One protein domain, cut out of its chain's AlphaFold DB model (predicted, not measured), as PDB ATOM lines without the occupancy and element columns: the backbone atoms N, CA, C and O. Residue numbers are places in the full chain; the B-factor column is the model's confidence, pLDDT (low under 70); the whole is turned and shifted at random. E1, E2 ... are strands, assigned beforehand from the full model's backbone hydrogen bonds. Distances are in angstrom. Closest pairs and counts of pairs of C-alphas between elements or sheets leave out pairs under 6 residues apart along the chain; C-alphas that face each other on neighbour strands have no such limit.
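Overview. This is residues 2 to 47 of the 219 residues of the protein "Hypothetical protein" of Rotaria sordida (UniProt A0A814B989). Little regular structure is found here: a bowed two-stranded hairpin, E1 and E2, stands between a long loop, residues 2 to 15, and an end stretch, residues 39 to 47. The printed part has 46 residues, no named helix, and strands E1 then E2 in one antiparallel sheet; the class is all strand, with only 16 residues in named elements. It is compact, with a radius of gyration of the C-alphas of 10.5 A and spans of 28 by 21 by 15 A.

Along the chain. Start at Ser 2 and pass residues 2 to 15 to find C-alpha 16 at (229.855, 196.970, 176.312). There E1, residues 16 to 24, begins; it is 17.1 A long and bends by 94 degrees at residue 20. E2, residues 32 to 38, runs 17.6 A to C-alpha 38 at (233.389, 198.690, 174.191).

Arrangement. E1 and E2 form a hairpin, antiparallel at 147 degrees between directions. Look at C-alphas 24 and 32, which face each other at 4.2 A. N 33 and O 23 are within hydrogen-bond range at 2.8 A, as are N 17 and O 37 at 3.1 A.

Size, cuts and confidence. The C-alphas of Ser 2 and Ser 47, the two farthest apart, are 30.9 A apart. The printed part has no cut, and the link from E1 to E2 is short. In the model, pLDDT is under 70 at residues 2 to 3 and 45 to 47.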
ATOM      1  N   SER A   2     234.508 179.790 184.604       48.66
ATOM      2  CA  SER A   2     234.043 180.649 183.487       48.66
ATOM      3  C   SER A   2     232.534 180.963 183.444       48.66
ATOM      4  O   SER A   2     232.053 181.514 182.463       48.66
ATOM      5  N   LYS A   3     231.744 180.650 184.483       57.09
ATOM      6  CA  LYS A   3     230.279 180.876 184.439       57.09
ATOM      7  C   LYS A   3     229.832 182.332 184.662       57.09
ATOM      8  O   LYS A   3     228.650 182.614 184.504       57.09
ATOM      9  N   ARG A   4     230.727 183.247 185.065       71.88
ATOM     10  CA  ARG A   4     230.359 184.640 185.403       71.88
ATOM     11  C   ARG A   4     230.533 185.633 184.246       71.88
ATOM     12  O   ARG A   4     229.688 186.508 184.106       71.88
ATOM     13  N   CYS A   5     231.546 185.464 183.395       83.69
ATOM     14  CA  CYS A   5     231.770 186.297 182.208       83.69
ATOM     15  C   CYS A   5     231.360 185.504 180.961       83.69
ATOM     16  O   CYS A   5     232.168 184.787 180.383       83.69
ATOM     17  N   GLN A   6     230.082 185.552 180.584       88.44
ATOM     18  CA  GLN A   6     229.594 184.838 179.400       88.44
ATOM     19  C   GLN A   6     229.760 185.713 178.156       88.44
ATOM     20  O   GLN A   6     229.200 186.807 178.105       88.44
ATOM     21  N   ALA A   7     230.502 185.222 177.162       89.75
ATOM     22  CA  ALA A   7     230.761 185.950 175.924       89.75
ATOM     23  C   ALA A   7     229.461 186.375 175.215       89.75
ATOM     24  O   ALA A   7     228.488 185.620 175.175       89.75
ATOM     25  N   GLY A   8     229.445 187.594 174.677       85.88
ATOM     26  CA  GLY A   8     228.304 188.166 173.951       85.88
ATOM     27  C   GLY A   8     227.151 188.654 174.835       85.88
ATOM     28  O   GLY A   8     226.208 189.256 174.326       85.88
ATOM     29  N   LYS A   9     227.212 188.448 176.156       87.25
ATOM     30  CA  LYS A   9     226.219 188.980 177.095       87.25
ATOM     31  C   LYS A   9     226.540 190.441 177.439       87.25
ATOM     32  O   LYS A   9     227.700 190.796 177.625       87.25
ATOM     33  N   ALA A  10     225.500 191.260 177.563       84.19
ATOM     34  CA  ALA A  10     225.557 192.609 178.126       84.19
ATOM     35  C   ALA A  10     224.527 192.725 179.259       84.19
ATOM     36  O   ALA A  10     223.473 192.084 179.213       84.19
ATOM     37  N   THR A  11     224.825 193.517 180.285       81.81
ATOM     38  CA  THR A  11     223.881 193.865 181.356       81.81
ATOM     39  C   THR A  11     223.553 195.360 181.303       81.81
ATOM     40  O   THR A  11     224.332 196.134 180.752       81.81
ATOM     41  N   PRO A  12     222.430 195.818 181.890       79.31
ATOM     42  CA  PRO A  12     222.082 197.246 181.900       79.31
ATOM     43  C   PRO A  12     223.160 198.155 182.514       79.31
ATOM     44  O   PRO A  12     223.220 199.340 182.213       79.31
ATOM     45  N   SER A  13     224.009 197.594 183.377       77.19
ATOM     46  CA  SER A  13     225.115 198.276 184.049       77.19
ATOM     47  C   SER A  13     226.439 198.288 183.275       77.19
ATOM     48  O   SER A  13     227.363 198.960 183.716       77.19
ATOM     49  N   THR A  14     226.576 197.538 182.175       81.94
ATOM     50  CA  THR A  14     227.854 197.403 181.452       81.94
ATOM     51  C   THR A  14     227.915 198.304 180.230       81.94
ATOM     52  O   THR A  14     226.967 198.358 179.449       81.94
ATOM     53  N   SER A  15     229.072 198.922 179.998       85.81
ATOM     54  CA  SER A  15     229.310 199.832 178.867       85.81
ATOM     55  C   SER A  15     229.648 199.128 177.537       85.81
ATOM     56  O   SER A  15     230.084 199.784 176.586       85.81
ATOM     57  N   GLY A  16     229.481 197.803 177.457       89.19
ATOM     58  CA  GLY A  16     229.855 196.970 176.312       89.19
ATOM     59  C   GLY A  16     229.410 195.511 176.463       89.19
ATOM     60  O   GLY A  16     228.663 195.172 177.380       89.19
ATOM     61  N   PHE A  17     229.873 194.647 175.558       91.62
ATOM     62  CA  PHE A  17     229.592 193.204 175.582       91.62
ATOM     63  C   PHE A  17     230.751 192.437 176.206       91.62
ATOM     64  O   PHE A  17     231.901 192.718 175.882       91.62
ATOM     65  N   PHE A  18     230.487 191.431 177.039       91.75
ATOM     66  CA  PHE A  18     231.560 190.604 177.592       91.75
ATOM     67  C   PHE A  18     232.278 189.805 176.500       91.75
ATOM     68  O   PHE A  18     231.636 189.186 175.649       91.75
ATOM     69  N   THR A  19     233.609 189.761 176.562       91.44
ATOM     70  CA  THR A  19     234.438 188.922 175.674       91.44
ATOM     71  C   THR A  19     234.482 187.464 176.137       91.44
ATOM     72  O   THR A  19     234.713 186.563 175.337       91.44
ATOM     73  N   GLY A  20     234.214 187.223 177.425       90.25
ATOM     74  CA  GLY A  20     234.333 185.915 178.076       90.25
ATOM     75  C   GLY A  20     235.574 185.775 178.963       90.25
ATOM     76  O   GLY A  20     235.664 184.822 179.739       90.25
ATOM     77  N   ASN A  21     236.496 186.740 178.899       91.12
ATOM     78  CA  ASN A  21     237.722 186.737 179.689       91.12
ATOM     79  C   ASN A  21     237.527 187.418 181.052       91.12
ATOM     80  O   ASN A  21     236.731 188.346 181.204       91.12
ATOM     81  N   CYS A  22     238.283 186.951 182.045       91.06
ATOM     82  CA  CYS A  22     238.363 187.536 183.380       91.06
ATOM     83  C   CYS A  22     239.769 188.120 183.551       91.06
ATOM     84  O   CYS A  22     240.744 187.373 183.471       91.06
ATOM     85  N   VAL A  23     239.867 189.433 183.739       90.94
ATOM     86  CA  VAL A  23     241.133 190.185 183.762       90.94
ATOM     87  C   VAL A  23     241.228 191.024 185.042       90.94
ATOM     88  O   VAL A  23     240.189 191.395 185.592       90.94
ATOM     89  N   PRO A  24     242.431 191.328 185.554       90.00
ATOM     90  CA  PRO A  24     242.576 192.258 186.674       90.00
ATOM     91  C   PRO A  24     242.046 193.652 186.297       90.00
ATOM     92  O   PRO A  24     242.224 194.111 185.169       90.00
ATOM     93  N   SER A  25     241.377 194.321 187.237       85.69
ATOM     94  CA  SER A  25     240.813 195.661 187.051       85.69
ATOM     95  C   SER A  25     241.909 196.707 186.877       85.69
ATOM     96  O   SER A  25     242.934 196.672 187.559       85.69
ATOM     97  N   GLN A  26     241.656 197.682 186.001       81.81
ATOM     98  CA  GLN A  26     242.541 198.831 185.807       81.81
ATOM     99  C   GLN A  26     242.548 199.790 187.010       81.81
ATOM    100  O   GLN A  26     243.549 200.463 187.227       81.81
ATOM    101  N   GLU A  27     241.469 199.845 187.801       80.00
ATOM    102  CA  GLU A  27     241.388 200.698 189.002       80.00
ATOM    103  C   GLU A  27     242.062 200.046 190.222       80.00
ATOM    104  O   GLU A  27     242.652 200.732 191.053       80.00
ATOM    105  N   ASN A  28     241.984 198.715 190.343       83.06
ATOM    106  CA  ASN A  28     242.590 197.967 191.444       83.06
ATOM    107  C   ASN A  28     242.986 196.556 190.993       83.06
ATOM    108  O   ASN A  28     242.132 195.682 190.838       83.06
ATOM    109  N   ALA A  29     244.292 196.312 190.879       85.56
ATOM    110  CA  ALA A  29     244.845 195.034 190.430       85.56
ATOM    111  C   ALA A  29     244.497 193.833 191.336       85.56
ATOM    112  O   ALA A  29     244.666 192.689 190.923       85.56
ATOM    113  N   SER A  30     243.995 194.071 192.553       87.12
ATOM    114  CA  SER A  30     243.557 193.017 193.483       87.12
ATOM    115  C   SER A  30     242.169 192.457 193.148       87.12
ATOM    116  O   SER A  30     241.746 191.458 193.728       87.12
ATOM    117  N   ILE A  31     241.432 193.114 192.246       88.19
ATOM    118  CA  ILE A  31     240.059 192.768 191.873       88.19
ATOM    119  C   ILE A  31     240.050 192.309 190.416       88.19
ATOM    120  O   ILE A  31     240.515 193.027 189.538       88.19
ATOM    121  N   ASN A  32     239.469 191.142 190.144       89.06
ATOM    122  CA  ASN A  32     239.245 190.670 188.778       89.06
ATOM    123  C   ASN A  32     237.857 191.092 188.280       89.06
ATOM    124  O   ASN A  32     236.862 190.948 188.994       89.06
ATOM    125  N   VAL A  33     237.789 191.571 187.040       89.19
ATOM    126  CA  VAL A  33     236.575 192.022 186.350       89.19
ATOM    127  C   VAL A  33     236.413 191.291 185.015       89.19
ATOM    128  O   VAL A  33     237.362 190.722 184.475       89.19
ATOM    129  N   CYS A  34     235.191 191.265 184.481       89.88
ATOM    130  CA  CYS A  34     234.950 190.715 183.149       89.88
ATOM    131  C   CYS A  34     235.426 191.707 182.084       89.88
ATOM    132  O   CYS A  34     235.020 192.866 182.102       89.88
ATOM    133  N   GLU A  35     236.236 191.243 181.137       90.81
ATOM    134  CA  GLU A  35     236.650 192.053 179.992       90.81
ATOM    135  C   GLU A  35     235.446 192.341 179.078       90.81
ATOM    136  O   GLU A  35     234.626 191.456 178.792       90.81
ATOM    137  N   ILE A  36     235.344 193.592 178.621       91.94
ATOM    138  CA  ILE A  36     234.284 194.070 177.732       91.94
ATOM    139  C   ILE A  36     234.851 194.534 176.390       91.94
ATOM    140  O   ILE A  36     235.912 195.146 176.319       91.94
ATOM    141  N   ASN A  37     234.094 194.301 175.323       92.44
ATOM    142  CA  ASN A  37     234.266 194.965 174.041       92.44
ATOM    143  C   ASN A  37     233.387 196.225 174.020       92.44
ATOM    144  O   ASN A  37     232.155 196.141 173.986       92.44
ATOM    145  N   GLY A  38     234.031 197.388 174.081       91.31
ATOM    146  CA  GLY A  38     233.389 198.690 174.191       91.31
ATOM    147  C   GLY A  38     234.398 199.825 174.040       91.31
ATOM    148  O   GLY A  38     235.479 199.657 173.482       91.31
ATOM    149  N   TRP A  39     234.036 201.008 174.527       90.81
ATOM    150  CA  TRP A  39     234.946 202.151 174.536       90.81
ATOM    151  C   TRP A  39     235.874 202.089 175.745       90.81
ATOM    152  O   TRP A  39     235.389 202.079 176.874       90.81
ATOM    153  N   CYS A  40     237.180 202.120 175.490       89.62
ATOM    154  CA  CYS A  40     238.215 202.044 176.516       89.62
ATOM    155  C   CYS A  40     239.002 203.367 176.628       89.62
ATOM    156  O   CYS A  40     239.254 203.998 175.594       89.62
ATOM    157  N   PRO A  41     239.443 203.764 177.840       88.62
ATOM    158  CA  PRO A  41     239.114 203.147 179.133       88.62
ATOM    159  C   PRO A  41     237.630 203.335 179.511       88.62
ATOM    160  O   PRO A  41     236.957 204.221 178.977       88.62
ATOM    161  N   GLU A  42     237.112 202.468 180.388       85.62
ATOM    162  CA  GLU A  42     235.739 202.581 180.902       85.62
ATOM    163  C   GLU A  42     235.584 203.829 181.795       85.62
ATOM    164  O   GLU A  42     236.556 204.349 182.344       85.62
ATOM    165  N   GLU A  43     234.357 204.345 181.901       83.56
ATOM    166  CA  GLU A  43     234.036 205.437 182.821       83.56
ATOM    167  C   GLU A  43     234.353 205.009 184.260       83.56
ATOM    168  O   GLU A  43     233.828 204.000 184.732       83.56
ATOM    169  N   SER A  44     235.185 205.783 184.963       75.62
ATOM    170  CA  SER A  44     235.474 205.497 186.368       75.62
ATOM    171  C   SER A  44     234.212 205.624 187.216       75.62
ATOM    172  O   SER A  44     233.433 206.571 187.079       75.62
ATOM    173  N   SER A  45     234.028 204.664 188.119       65.88
ATOM    174  CA  SER A  45     232.913 204.664 189.069       65.88
ATOM    175  C   SER A  45     233.097 205.677 190.204       65.88
ATOM    176  O   SER A  45     232.136 206.013 190.902       65.88
ATOM    177  N   VAL A  46     234.320 206.185 190.380       64.06
ATOM    178  CA  VAL A  46     234.660 207.156 191.412       64.06
ATOM    179  C   VAL A  46     234.078 208.505 191.015       64.06
ATOM    180  O   VAL A  46     234.511 209.134 190.049       64.06
ATOM    181  N   SER A  47     233.097 208.979 191.786       59.38
ATOM    182  CA  SER A  47     232.687 210.375 191.712       59.38
ATOM    183  C   SER A  47     233.906 211.213 192.072       59.38
ATOM    184  O   SER A  47     234.314 211.215 193.236       59.38
TER     185      SER A  47